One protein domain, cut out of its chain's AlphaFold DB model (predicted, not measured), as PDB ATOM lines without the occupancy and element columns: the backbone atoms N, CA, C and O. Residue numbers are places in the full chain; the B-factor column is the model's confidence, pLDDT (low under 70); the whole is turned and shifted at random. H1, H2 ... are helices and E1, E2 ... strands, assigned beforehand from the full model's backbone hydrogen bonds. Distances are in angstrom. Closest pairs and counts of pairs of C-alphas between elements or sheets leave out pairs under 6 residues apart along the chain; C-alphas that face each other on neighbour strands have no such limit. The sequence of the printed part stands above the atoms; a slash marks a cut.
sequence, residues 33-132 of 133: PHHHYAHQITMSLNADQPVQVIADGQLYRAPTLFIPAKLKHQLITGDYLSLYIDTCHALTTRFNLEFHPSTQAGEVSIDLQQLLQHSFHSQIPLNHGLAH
ATOM      1  N   PRO A  33      97.358  97.663 100.060       94.94
ATOM      2  CA  PRO A  33      98.345  97.408  99.011       94.94
ATOM      3  C   PRO A  33      98.839  95.954  98.947       94.94
ATOM      4  O   PRO A  33      99.437  95.451  99.900       94.94
ATOM      5  N   HIS A  34      98.641  95.296  97.805       95.50
ATOM      6  CA  HIS A  34      98.929  93.875  97.587       95.50
ATOM      7  C   HIS A  34      99.305  93.610  96.120       95.50
ATOM      8  O   HIS A  34      99.381  94.529  95.313       95.50
ATOM      9  N   HIS A  35      99.585  92.358  95.764       95.94
ATOM     10  CA  HIS A  35      99.748  91.930  94.375       95.94
ATOM     11  C   HIS A  35      99.181  90.523  94.196       95.94
ATOM     12  O   HIS A  35      99.038  89.771  95.160       95.94
ATOM     13  N   HIS A  36      98.899  90.163  92.948       94.88
ATOM     14  CA  HIS A  36      98.358  88.861  92.573       94.88
ATOM     15  C   HIS A  36      99.279  88.147  91.591       94.88
ATOM     16  O   HIS A  36     100.063  88.786  90.891       94.88
ATOM     17  N   TYR A  37      99.155  86.824  91.496       96.00
ATOM     18  CA  TYR A  37      99.753  86.067  90.393       96.00
ATOM     19  C   TYR A  37      98.917  86.123  89.111       96.00
ATOM     20  O   TYR A  37      99.462  85.877  88.044       96.00
ATOM     21  N   ALA A  38      97.633  86.470  89.210       97.50
ATOM     22  CA  ALA A  38      96.751  86.689  88.070       97.50
ATOM     23  C   ALA A  38      96.852  88.130  87.549       97.50
ATOM     24  O   ALA A  38      97.119  89.061  88.314       97.50
ATOM     25  N   HIS A  39      96.575  88.311  86.260       98.12
ATOM     26  CA  HIS A  39      96.208  89.614  85.719       98.12
ATOM     27  C   HIS A  39      94.851  90.042  86.269       98.12
ATOM     28  O   HIS A  39      93.990  89.193  86.488       98.12
ATOM     29  N   GLN A  40      94.638  91.342  86.447       97.88
ATOM     30  CA  GLN A  40      93.350  91.880  86.864       97.88
ATOM     31  C   GLN A  40      92.841  92.904  85.850       97.88
ATOM     32  O   GLN A  40      93.576  93.794  85.438       97.88
ATOM     33  N   ILE A  41      91.569  92.803  85.474       97.94
ATOM     34  CA  ILE A  41      90.842  93.837  84.732       97.94
ATOM     35  C   ILE A  41      89.708  94.305  85.627       97.94
ATOM     36  O   ILE A  41      88.920  93.493  86.099       97.94
ATOM     37  N   THR A  42      89.626  95.598  85.904       97.69
ATOM     38  CA  THR A  42      88.573  96.177  86.740       97.69
ATOM     39  C   THR A  42      87.823  97.223  85.945       97.69
ATOM     40  O   THR A  42      88.448  98.149  85.442       97.69
ATOM     41  N   MET A  43      86.505  97.077  85.838       96.94
ATOM     42  CA  MET A  43      85.594  97.992  85.154       96.94
ATOM     43  C   MET A  43      84.637  98.617  86.164       96.94
ATOM     44  O   MET A  43      84.116  97.925  87.044       96.94
ATOM     45  N   SER A  44      84.376  99.913  86.019       95.69
ATOM     46  CA  SER A  44      83.379 100.586  86.843       95.69
ATOM     47  C   SER A  44      81.952 100.190  86.483       95.69
ATOM     48  O   SER A  44      81.592 100.143  85.309       95.69
ATOM     49  N   LEU A  45      81.127  99.949  87.505       92.00
ATOM     50  CA  LEU A  45      79.677  99.785  87.356       92.00
ATOM     51  C   LEU A  45      78.932 101.124  87.413       92.00
ATOM     52  O   LEU A  45      77.728 101.170  87.173       92.00
ATOM     53  N   ASN A  46      79.639 102.208  87.735       89.25
ATOM     54  CA  ASN A  46      79.099 103.553  87.812       89.25
ATOM     55  C   ASN A  46      79.833 104.461  86.818       89.25
ATOM     56  O   ASN A  46      81.016 104.756  86.987       89.25
ATOM     57  N   ALA A  47      79.113 104.936  85.800       84.81
ATOM     58  CA  ALA A  47      79.663 105.791  84.749       84.81
ATOM     59  C   ALA A  47      80.271 107.102  85.284       84.81
ATOM     60  O   ALA A  47      81.217 107.621  84.695       84.81
ATOM     61  N   ASP A  48      79.787 107.598  86.425       91.06
ATOM     62  CA  ASP A  48      80.262 108.841  87.041       91.06
ATOM     63  C   ASP A  48      81.459 108.625  87.983       91.06
ATOM     64  O   ASP A  48      82.021 109.583  88.522       91.06
ATOM     65  N   GLN A  49      81.860 107.372  88.222       92.94
ATOM     66  CA  GLN A  49      82.948 107.026  89.135       92.94
ATOM     67  C   GLN A  49      83.943 106.085  88.453       92.94
ATOM     68  O   GLN A  49      83.715 104.879  88.432       92.94
ATOM     69  N   PRO A  50      85.070 106.586  87.917       96.56
ATOM     70  CA  PRO A  50      86.064 105.722  87.292       96.56
ATOM     71  C   PRO A  50      86.727 104.799  88.319       96.56
ATOM     72  O   PRO A  50      86.771 105.086  89.521       96.56
ATOM     73  N   VAL A  51      87.315 103.713  87.825       97.56
ATOM     74  CA  VAL A  51      88.198 102.857  88.617       97.56
ATOM     75  C   VAL A  51      89.423 103.666  89.016       97.56
ATOM     76  O   VAL A  51      89.976 104.400  88.195       97.56
ATOM     77  N   GLN A  52      89.849 103.542  90.273       97.62
ATOM     78  CA  GLN A  52      91.064 104.191  90.760       97.62
ATOM     79  C   GLN A  52      92.015 103.161  91.357       97.62
ATOM     80  O   GLN A  52      91.633 102.384  92.233       97.62
ATOM     81  N   VAL A  53      93.265 103.175  90.901       97.62
ATOM     82  CA  VAL A  53      94.314 102.265  91.369       97.62
ATOM     83  C   VAL A  53      95.537 103.078  91.756       97.62
ATOM     84  O   VAL A  53      95.983 103.923  90.986       97.62
ATOM     85  N   ILE A  54      96.093 102.816  92.935       97.50
ATOM     86  CA  ILE A  54      97.405 103.329  93.331       97.50
ATOM     87  C   ILE A  54      98.435 102.228  93.092       97.50
ATOM     88  O   ILE A  54      98.311 101.151  93.668       97.50
ATOM     89  N   ALA A  55      99.455 102.491  92.280       96.38
ATOM     90  CA  ALA A  55     100.602 101.602  92.086       96.38
ATOM     91  C   ALA A  55     101.876 102.443  91.945       96.38
ATOM     92  O   ALA A  55     101.843 103.507  91.333       96.38
ATOM     93  N   ASP A  56     102.972 102.015  92.576       91.06
ATOM     94  CA  ASP A  56     104.264 102.726  92.587       91.06
ATOM     95  C   ASP A  56     104.170 104.233  92.913       91.06
ATOM     96  O   ASP A  56     104.873 105.073  92.353       91.06
ATOM     97  N   GLY A  57     103.269 104.593  93.834       91.81
ATOM     98  CA  GLY A  57     103.034 105.982  94.247       91.81
ATOM     99  C   GLY A  57     102.276 106.838  93.224       91.81
ATOM    100  O   GLY A  57     102.056 108.022  93.474       91.81
ATOM    101  N   GLN A  58     101.850 106.259  92.102       95.88
ATOM    102  CA  GLN A  58     101.047 106.910  91.072       95.88
ATOM    103  C   GLN A  58      99.577 106.509  91.183       95.88
ATOM    104  O   GLN A  58      99.251 105.390  91.575       95.88
ATOM    105  N   LEU A  59      98.691 107.435  90.816       97.19
ATOM    106  CA  LEU A  59      97.249 107.222  90.776       97.19
ATOM    107  C   LEU A  59      96.780 107.071  89.327       97.19
ATOM    108  O   LEU A  59      96.834 108.022  88.550       97.19
ATOM    109  N   TYR A  60      96.264 105.894  89.001       97.88
ATOM    110  CA  TYR A  60      95.666 105.556  87.715       97.88
ATOM    111  C   TYR A  60      94.150 105.705  87.798       97.88
ATOM    112  O   TYR A  60      93.544 105.303  88.796       97.88
ATOM    113  N   ARG A  61      93.534 106.286  86.761       97.88
ATOM    114  CA  ARG A  61      92.082 106.502  86.685       97.88
ATOM    115  C   ARG A  61      91.569 106.283  85.269       97.88
ATOM    116  O   ARG A  61      92.023 106.973  84.364       97.88
ATOM    117  N   ALA A  62      90.617 105.368  85.110       97.56
ATOM    118  CA  ALA A  62      89.936 105.104  83.841       97.56
ATOM    119  C   ALA A  62      88.597 104.376  84.081       97.56
ATOM    120  O   ALA A  62      88.396 103.831  85.172       97.56
ATOM    121  N   PRO A  63      87.680 104.317  83.096       96.56
ATOM    122  CA  PRO A  63      86.466 103.505  83.199       96.56
ATOM    123  C   PRO A  63      86.770 102.017  83.400       96.56
ATOM    124  O   PRO A  63      86.069 101.343  84.154       96.56
ATOM    125  N   THR A  64      87.836 101.524  82.760       97.75
ATOM    126  CA  THR A  64      88.339 100.158  82.930       97.75
ATOM    127  C   THR A  64      89.864 100.157  82.980       97.75
ATOM    128  O   THR A  64      90.518 100.654  82.066       97.75
ATOM    129  N   LEU A  65      90.439  99.580  84.034       98.06
ATOM    130  CA  LEU A  65      91.883  99.453  84.219       98.06
ATOM    131  C   LEU A  65      92.318  97.992  84.165       98.06
ATOM    132  O   LEU A  65      91.720  97.126  84.801       98.06
ATOM    133  N   PHE A  66      93.412  97.748  83.459       98.44
ATOM    134  CA  PHE A  66      94.222  96.549  83.569       98.44
ATOM    135  C   PHE A  66      95.336  96.760  84.594       98.44
ATOM    136  O   PHE A  66      96.009  97.792  84.615       98.44
ATOM    137  N   ILE A  67      95.537  95.751  85.432       98.12
ATOM    138  CA  ILE A  67      96.601  95.652  86.419       98.12
ATOM    139  C   ILE A  67      97.372  94.363  86.103       98.12
ATOM    140  O   ILE A  67      96.813  93.263  86.225       98.12
ATOM    141  N   PRO A  68      98.644  94.455  85.680       97.75
ATOM    142  CA  PRO A  68      99.429  93.274  85.373       97.75
ATOM    143  C   PRO A  68      99.702  92.433  86.626       97.75
ATOM    144  O   PRO A  68      99.805  92.943  87.745       97.75
ATOM    145  N   ALA A  69      99.856  91.122  86.426       97.38
ATOM    146  CA  ALA A  69     100.273  90.213  87.481       97.38
ATOM    147  C   ALA A  69     101.580  90.696  88.130       97.38
ATOM    148  O   ALA A  69     102.469  91.219  87.459       97.38
ATOM    149  N   LYS A  70     101.713  90.469  89.439       96.56
ATOM    150  CA  LYS A  70     102.851  90.849  90.296       96.56
ATOM    151  C   LYS A  70     103.042  92.353  90.518       96.56
ATOM    152  O   LYS A  70     103.883  92.715  91.339       96.56
ATOM    153  N   LEU A  71     102.247  93.223  89.891       97.00
ATOM    154  CA  LEU A  71     102.263  94.648  90.213       97.00
ATOM    155  C   LEU A  71     101.654  94.884  91.598       97.00
ATOM    156  O   LEU A  71     100.493  94.542  91.854       97.00
ATOM    157  N   LYS A  72     102.438  95.489  92.495       97.31
ATOM    158  CA  LYS A  72     101.938  95.922  93.799       97.31
ATOM    159  C   LYS A  72     101.022  97.124  93.610       97.31
ATOM    160  O   LYS A  72     101.455  98.167  93.131       97.31
ATOM    161  N   HIS A  73      99.768  96.981  94.010       97.31
ATOM    162  CA  HIS A  73      98.742  97.982  93.792       97.31
ATOM    163  C   HIS A  73      97.721  98.014  94.934       97.31
ATOM    164  O   HIS A  73      97.636  97.100  95.756       97.31
ATOM    165  N   GLN A  74      96.939  99.085  94.976       97.12
ATOM    166  CA  GLN A  74      95.768  99.249  95.826       97.12
ATOM    167  C   GLN A  74      94.605  99.733  94.963       97.12
ATOM    168  O   GLN A  74      94.660 100.820  94.389       97.12
ATOM    169  N   LEU A  75      93.549  98.926  94.884       96.50
ATOM    170  CA  LEU A  75      92.286  99.303  94.257       96.50
ATOM    171  C   LEU A  75      91.450 100.110  95.255       96.50
ATOM    172  O   LEU A  75      91.058  99.591  96.298       96.50
ATOM    173  N   ILE A  76      91.170 101.372  94.948       95.19
ATOM    174  CA  ILE A  76      90.344 102.224  95.813       95.19
ATOM    175  C   ILE A  76      88.909 101.703  95.823       95.19
ATOM    176  O   ILE A  76      88.411 101.266  94.795       95.19
ATOM    177  N   THR A  77      88.247 101.744  96.977       92.81
ATOM    178  CA  THR A  77      86.875 101.257  97.153       92.81
ATOM    179  C   THR A  77      85.898 101.856  96.133       92.81
ATOM    180  O   THR A  77      85.850 103.072  95.953       92.81
ATOM    181  N   GLY A  78      85.060 101.011  95.534       92.50
ATOM    182  CA  GLY A  78      84.032 101.398  94.567       92.50
ATOM    183  C   GLY A  78      83.189 100.206  94.112       92.50
ATOM    184  O   GLY A  78      83.419  99.082  94.554       92.50
ATOM    185  N   ASP A  79      82.207 100.458  93.248       93.81
ATOM    186  CA  ASP A  79      81.320  99.427  92.700       93.81
ATOM    187  C   ASP A  79      81.846  98.961  91.341       93.81
ATOM    188  O   ASP A  79      81.796  99.702  90.357       93.81
ATOM    189  N   TYR A  80      82.383  97.742  91.296       95.19
ATOM    190  CA  TYR A  80      83.191  97.259  90.181       95.19
ATOM    191  C   TYR A  80      82.801  95.857  89.716       95.19
ATOM    192  O   TYR A  80      82.340  95.019  90.491       95.19
ATOM    193  N   LEU A  81      83.087  95.587  88.444       95.19
ATOM    194  CA  LEU A  81      83.403  94.250  87.958       95.19
ATOM    195  C   LEU A  81      84.925  94.088  87.986       95.19
ATOM    196  O   LEU A  81      85.626  94.860  87.340       95.19
ATOM    197  N   SER A  82      85.439  93.089  88.694       96.31
ATOM    198  CA  SER A  82      86.857  92.710  88.680       96.31
ATOM    199  C   SER A  82      87.014  91.294  88.140       96.31
ATOM    200  O   SER A  82      86.466  90.347  88.705       96.31
ATOM    201  N   LEU A  83      87.763  91.154  87.051       96.94
ATOM    202  CA  LEU A  83      88.150  89.885  86.449       96.94
ATOM    203  C   LEU A  83      89.602  89.581  86.796       96.94
ATOM    204  O   LEU A  83      90.463  90.441  86.628       96.94
ATOM    205  N   TYR A  84      89.870  88.356  87.224       97.44
ATOM    206  CA  TYR A  84      91.197  87.834  87.527       97.44
ATOM    207  C   TYR A  84      91.510  86.706  86.563       97.44
ATOM    208  O   TYR A  84      90.779  85.722  86.539       97.44
ATOM    209  N   ILE A  85      92.571  86.846  85.778       97.38
ATOM    210  CA  ILE A  85      92.889  85.941  84.674       97.38
ATOM    211  C   ILE A  85      94.251  85.310  84.927       97.38
ATOM    212  O   ILE A  85      95.241  86.011  85.153       97.38
ATOM    213  N   ASP A  86      94.297  83.983  84.884       96.62
ATOM    214  CA  ASP A  86      95.549  83.234  84.936       96.62
ATOM    215  C   ASP A  86      96.451  83.657  83.764       96.62
ATOM    216  O   ASP A  86      96.043  83.660  82.602       96.62
ATOM    217  N   THR A  87      97.694  84.015  84.083       95.31
ATOM    218  CA  THR A  87      98.698  84.512  83.133       95.31
ATOM    219  C   THR A  87      99.029  83.519  82.020       95.31
ATOM    220  O   THR A  87      99.496  83.920  80.960       95.31
ATOM    221  N   CYS A  88      98.804  82.224  82.253       94.12
ATOM    222  CA  CYS A  88      99.070  81.156  81.294       94.12
ATOM    223  C   CYS A  88      97.821  80.733  80.508       94.12
ATOM    224  O   CYS A  88      97.903  79.842  79.664       94.12
ATOM    225  N   HIS A  89      96.663  81.336  80.780       95.94
ATOM    226  CA  HIS A  89      95.419  80.985  80.112       95.94
ATOM    227  C   HIS A  89      95.255  81.729  78.782       95.94
ATOM    228  O   HIS A  89      95.658  82.881  78.653       95.94
ATOM    229  N   ALA A  90      94.577  81.114  77.809       94.25
ATOM    230  CA  ALA A  90      94.367  81.685  76.470       94.25
ATOM    231  C   ALA A  90      93.564  83.006  76.462       94.25
ATOM    232  O   ALA A  90      93.556  83.735  75.467       94.25
ATOM    233  N   LEU A  91      92.895  83.330  77.574       93.56
ATOM    234  CA  LEU A  91      92.167  84.590  77.738       93.56
ATOM    235  C   LEU A  91      93.085  85.817  77.758       93.56
ATOM    236  O   LEU A  91      92.623  86.898  77.407       93.56
ATOM    237  N   THR A  92      94.363  85.662  78.113       94.19
ATOM    238  CA  THR A  92      95.334  86.765  78.054       94.19
ATOM    239  C   THR A  92      95.463  87.294  76.628       94.19
ATOM    240  O   THR A  92      95.209  88.474  76.400       94.19
ATOM    241  N   THR A  93      95.684  86.394  75.665       93.19
ATOM    242  CA  THR A  93      95.726  86.706  74.231       93.19
ATOM    243  C   THR A  93      94.375  87.155  73.693       93.19
ATOM    244  O   THR A  93      94.297  88.129  72.952       93.19
ATOM    245  N   ARG A  94      93.272  86.498  74.086       90.81
ATOM    246  CA  ARG A  94      91.923  86.906  73.642       90.81
ATOM    247  C   ARG A  94      91.608  88.359  74.002       90.81
ATOM    248  O   ARG A  94      90.907  89.031  73.249       90.81
ATOM    249  N   PHE A  95      92.093  88.823  75.149       91.81
ATOM    250  CA  PHE A  95      91.894  90.189  75.625       91.81
ATOM    251  C   PHE A  95      93.069  91.121  75.310       91.81
ATOM    252  O   PHE A  95      93.051  92.261  75.765       91.81
ATOM    253  N   ASN A  96      94.048  90.684  74.507       92.62
ATOM    254  CA  ASN A  96      95.208  91.482  74.108       92.62
ATOM    255  C   ASN A  96      96.008  92.022  75.315       92.62
ATOM    256  O   ASN A  96      96.541  93.134  75.278       92.62
ATOM    257  N   LEU A  97      96.079  91.264  76.415       90.69
ATOM    258  CA  LEU A  97      96.701  91.735  77.662       90.69
ATOM    259  C   LEU A  97      98.227  91.801  77.564       90.69
ATOM    260  O   LEU A  97      98.852  92.590  78.266       90.69
ATOM    261  N   GLU A  98      98.833  91.024  76.667       86.19
ATOM    262  CA  GLU A  98     100.273  91.029  76.402       86.19
ATOM    263  C   GLU A  98     100.810  92.361  75.853       86.19
ATOM    264  O   GLU A  98     102.015  92.601  75.926       86.19
ATOM    265  N   PHE A  99      99.947  93.235  75.327       86.19
ATOM    266  CA  PHE A  99     100.356  94.548  74.814       86.19
ATOM    267  C   PHE A  99     100.483  95.614  75.908       86.19
ATOM    268  O   PHE A  99     100.967  96.716  75.644       86.19
ATOM    269  N   HIS A 100     100.072  95.304  77.138       89.25
ATOM    270  CA  HIS A 100     100.249  96.198  78.271       89.25
ATOM    271  C   HIS A 100     101.635  96.028  78.911       89.25
ATOM    272  O   HIS A 100     102.145  94.908  79.011       89.25
ATOM    273  N   PRO A 101     102.249  97.116  79.420       84.62
ATOM    274  CA  PRO A 101     103.467  97.009  80.210       84.62
ATOM    275  C   PRO A 101     103.255  96.102  81.424       84.62
ATOM    276  O   PRO A 101     102.288  96.252  82.167       84.62
ATOM    277  N   SER A 102     104.196  95.198  81.685       88.00
ATOM    278  CA  SER A 102     104.136  94.295  82.845       88.00
ATOM    279  C   SER A 102     104.356  95.001  84.188       88.00
ATOM    280  O   SER A 102     104.114  94.416  85.240       88.00
ATOM    281  N   THR A 103     104.810  96.254  84.162       90.50
ATOM    282  CA  THR A 103     105.222  97.017  85.346       90.50
ATOM    283  C   THR A 103     104.292  98.176  85.684       90.50
ATOM    284  O   THR A 103     104.584  98.911  86.619       90.50
ATOM    285  N   GLN A 104     103.215  98.405  84.929       94.00
ATOM    286  CA  GLN A 104     102.325  99.548  85.147       94.00
ATOM    287  C   GLN A 104     100.870  99.164  84.901       94.00
ATOM    288  O   GLN A 104     100.567  98.381  84.002       94.00
ATOM    289  N   ALA A 105      99.966  99.738  85.694       96.94
ATOM    290  CA  ALA A 105      98.545  99.692  85.384       96.94
ATOM    291  C   ALA A 105      98.252 100.574  84.160       96.94
ATOM    292  O   ALA A 105      98.980 101.527  83.872       96.94
ATOM    293  N   GLY A 106      97.177 100.274  83.441       96.12
ATOM    294  CA  GLY A 106      96.810 101.031  82.250       96.12
ATOM    295  C   GLY A 106      95.350 100.860  81.881       96.12
ATOM    296  O   GLY A 106      94.715  99.877  82.248       96.12
ATOM    297  N   GLU A 107      94.809 101.833  81.158       96.81
ATOM    298  CA  GLU A 107      93.471 101.725  80.585       96.81
ATOM    299  C   GLU A 107      93.460 100.700  79.449       96.81
ATOM    300  O   GLU A 107      94.358 100.702  78.609       96.81
ATOM    301  N   VAL A 108      92.451  99.828  79.427       96.06
ATOM    302  CA  VAL A 108      92.273  98.842  78.348       96.06
ATOM    303  C   VAL A 108      91.641  99.465  77.102       96.06
ATOM    304  O   VAL A 108      90.990 100.509  77.174       96.06
ATOM    305  N   SER A 109      91.774  98.789  75.957       94.31
ATOM    306  CA  SER A 109      91.176  99.237  74.695       94.31
ATOM    307  C   SER A 109      89.655  99.396  74.783       94.31
ATOM    308  O   SER A 109      88.976  98.650  75.492       94.31
ATOM    309  N   ILE A 110      89.109 100.336  74.007       93.56
ATOM    310  CA  ILE A 110      87.662 100.594  73.945       93.56
ATOM    311  C   ILE A 110      86.860  99.337  73.572       93.56
ATOM    312  O   ILE A 110      85.802  99.096  74.147       93.56
ATOM    313  N   ASP A 111      87.400  98.499  72.685       93.75
ATOM    314  CA  ASP A 111      86.771  97.246  72.260       93.75
ATOM    315  C   ASP A 111      86.624  96.268  73.430       93.75
ATOM    316  O   ASP A 111      85.576  95.642  73.595       93.75
ATOM    317  N   LEU A 112      87.647  96.165  74.291       93.44
ATOM    318  CA  LEU A 112      87.570  95.327  75.483       93.44
ATOM    319  C   LEU A 112      86.575  95.905  76.494       93.44
ATOM    320  O   LEU A 112      85.802  95.148  77.074       93.44
ATOM    321  N   GLN A 113      86.530  97.231  76.667       94.00
ATOM    322  CA  GLN A 113      85.525  97.865  77.532       94.00
ATOM    323  C   GLN A 113      84.101  97.519  77.069       94.00
ATOM    324  O   GLN A 113      83.284  97.067  77.870       94.00
ATOM    325  N   GLN A 114      83.819  97.652  75.771       92.62
ATOM    326  CA  GLN A 114      82.513  97.327  75.191       92.62
ATOM    327  C   GLN A 114      82.172  95.838  75.316       92.62
ATOM    328  O   GLN A 114      81.046  95.490  75.672       92.62
ATOM    329  N   LEU A 115      83.144  94.951  75.076       91.25
ATOM    330  CA  LEU A 115      82.973  93.507  75.248       91.25
ATOM    331  C   LEU A 115      82.579  93.155  76.687       91.25
ATOM    332  O   LEU A 115      81.652  92.371  76.901       91.25
ATOM    333  N   LEU A 116      83.260  93.738  77.676       91.38
ATOM    334  CA  LEU A 116      82.964  93.510  79.089       91.38
ATOM    335  C   LEU A 116      81.590  94.059  79.475       91.38
ATOM    336  O   LEU A 116      80.824  93.353  80.129       91.38
ATOM    337  N   GLN A 117      81.238  95.262  79.020       89.75
ATOM    338  CA  GLN A 117      79.911  95.847  79.244       89.75
ATOM    339  C   GLN A 117      78.792  94.975  78.667       89.75
ATOM    340  O   GLN A 117      77.761  94.787  79.312       89.75
ATOM    341  N   HIS A 118      78.995  94.418  77.470       88.00
ATOM    342  CA  HIS A 118      78.024  93.532  76.835       88.00
ATOM    343  C   HIS A 118      77.890  92.189  77.568       88.00
ATOM    344  O   HIS A 118      76.781  91.686  77.739       88.00
ATOM    345  N   SER A 119      79.009  91.620  78.022       86.06
ATOM    346  CA  SER A 119      79.045  90.280  78.630       86.06
ATOM    347  C   SER A 119      78.594  90.275  80.094       86.06
ATOM    348  O   SER A 119      78.067  89.278  80.581       86.06
ATOM    349  N   PHE A 120      78.783  91.389  80.804       81.56
ATOM    350  CA  PHE A 120      78.521  91.519  82.236       81.56
ATOM    351  C   PHE A 120      77.564  92.683  82.516       81.56
ATOM    352  O   PHE A 120      77.897  93.641  83.214       81.56
ATOM    353  N   HIS A 121      76.354  92.612  81.962       71.25
ATOM    354  CA  HIS A 121      75.289  93.560  82.288       71.25
ATOM    355  C   HIS A 121      74.574  93.156  83.589       71.25
ATOM    356  O   HIS A 121      74.415  91.972  83.876       71.25
ATOM    357  N   SER A 122      74.068  94.128  84.356       62.94
ATOM    358  CA  SER A 122      73.477  93.942  85.700       62.94
ATOM    359  C   SER A 122      72.281  92.980  85.790       62.94
ATOM    360  O   SER A 122      71.876  92.600  86.885       62.94
ATOM    361  N   GLN A 123      71.713  92.579  84.651       67.06
ATOM    362  CA  GLN A 123      70.580  91.651  84.555       67.06
ATOM    363  C   GLN A 123      71.004  90.209  84.229       67.06
ATOM    364  O   GLN A 123      70.167  89.309  84.244       67.06
ATOM    365  N   ILE A 124      72.285  89.981  83.929       70.69
ATOM    366  CA  ILE A 124      72.829  88.670  83.577       70.69
ATOM    367  C   ILE A 124      73.542  88.099  84.812       70.69
ATOM    368  O   ILE A 124      74.414  88.768  85.372       70.69
ATOM    369  N   PRO A 125      73.207  86.873  85.257       81.94
ATOM    370  CA  PRO A 125      73.962  86.186  86.301       81.94
ATOM    371  C   PRO A 125      75.461  86.139  85.975       81.94
ATOM    372  O   PRO A 125      75.846  85.842  84.844       81.94
ATOM    373  N   LEU A 126      76.324  86.399  86.959       85.12
ATOM    374  CA  LEU A 126      77.769  86.542  86.725       85.12
ATOM    375  C   LEU A 126      78.408  85.307  86.058       85.12
ATOM    376  O   LEU A 126      79.306  85.429  85.227       85.12
ATOM    377  N   ASN A 127      77.907  84.114  86.379       82.81
ATOM    378  CA  ASN A 127      78.317  82.850  85.766       82.81
ATOM    379  C   ASN A 127      77.933  82.736  84.279       82.81
ATOM    380  O   ASN A 127      78.658  82.097  83.523       82.81
ATOM    381  N   HIS A 128      76.831  83.351  83.841       81.00
ATOM    382  CA  HIS A 128      76.478  83.413  82.421       81.00
ATOM    383  C   HIS A 128      77.423  84.354  81.671       81.00
ATOM    384  O   HIS A 128      77.865  84.012  80.580       81.00
ATOM    385  N   GLY A 129      77.807  85.479  82.286       76.81
ATOM    386  CA  GLY A 129      78.829  86.372  81.734       76.81
ATOM    387  C   GLY A 129      80.163  85.655  81.508       76.81
ATOM    388  O   GLY A 129      80.771  85.794  80.452       76.81
ATOM    389  N   LEU A 130      80.575  84.811  82.462       82.19
ATOM    390  CA  LEU A 130      81.769  83.974  82.317       82.19
ATOM    391  C   LEU A 130      81.648  82.907  81.222       82.19
ATOM    392  O   LEU A 130      82.652  82.601  80.598       82.19
ATOM    393  N   ALA A 131      80.458  82.363  80.950       76.25
ATOM    394  CA  ALA A 131      80.275  81.327  79.928       76.25
ATOM    395  C   ALA A 131      80.539  81.810  78.485       76.25
ATOM    396  O   ALA A 131      80.591  80.995  77.565       76.25
ATOM    397  N   HIS A 132      80.701  83.119  78.271       71.69
ATOM    398  CA  HIS A 132      81.083  83.699  76.980       71.69
ATOM    399  C   HIS A 132      82.603  83.695  76.719       71.69
ATOM    400  O   HIS A 132      83.043  84.161  75.657       71.69
TER     401      HIS A 132
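This is residues 33 to 132 of the 133 residues of an uncharacterized protein of Acinetobacter sp. ANC 3880 (UniProt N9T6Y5). Two small sheets of three strands each form a loose sandwich, only partly face to face and with their strands crossed; helix H2 covers the face of the sheet E4 E1 E6 that is turned away from the sheet E3 E2 E5. Two short helices lie at the outside: H1 near the end of E6, and H3 near the end of H2. The printed part has 100 residues, with six named strands followed by three named helices; both sheets are antiparallel, in the orders E4 E1 E6 and E3 E2 E5. The class is mixed, helices and strands, with under half of the residues, 49, in named elements. The whole is compact, with a radius of gyration of the C-alphas of 12.8 A and spans of 37 by 33 by 22 A.

E1, residues 39 to 44, is the inner strand of its sheet, antiparallel to E4, residues 64 to 67, with N 42 and O 65 2.8 A apart, and to E6, residues 79 to 85, with N 41 and O 83 2.9 A apart. E2, residues 51 to 55, and E3, residues 58 to 62, form a hairpin, with N 53 and O 60 3.0 A apart. On its other side E2 is antiparallel to E5, residues 73 to 75, with N 54 and O 74 2.9 A apart. The two sheets make a sandwich, two sheets face to face, with strands at 46 degrees and best planes 42 degrees apart. The closest C-alphas of E1 and E2 are those of Ser 44 and Val 51, 5.6 A apart. H1, residues 91 to 94, is not on either sheet; its closest C-alpha pair with E6 is Leu 91 and Ile 85, 7.1 A apart. H2, residues 110 to 119, is on the sheet E4 E1 E6 at a height over the sheet of 10.2 A, over E4 and E1, and runs across the strands, at 78 degrees to E1 on the local plane. H3, residues 126 to 130, is close to H2 but not clearly touching, the closest C-alphas being those of Ser 119 and Gly 129, 5.0 A apart. In H2 and H3 every O i to N i+4 pair is within hydrogen-bond range; H1 is too short for such a pair.

E1 begins at C-alpha 39 (96.208, 89.614, 85.719) and is 16.9 A long. E2 is 12.9 A long, E3 13.4 A, and E6, the longest strand, 19.5 A. H2 is 14.2 A long, from C-alpha 110 (87.662, 100.594, 73.945). H3 ends at C-alpha 130 (81.769, 83.974, 82.317).

The C-alphas of Gly 57 and His 128, the two farthest apart, are 36.8 A from each other. The printed part has no cut. The link from H1 to H2 is long, 15 residues; in it residues 106 to 107 make a short antiparallel pairing with residues 65 to 66 of E4. The mean pLDDT of the printed part is 92.1, and residues 122 to 123 are under 70.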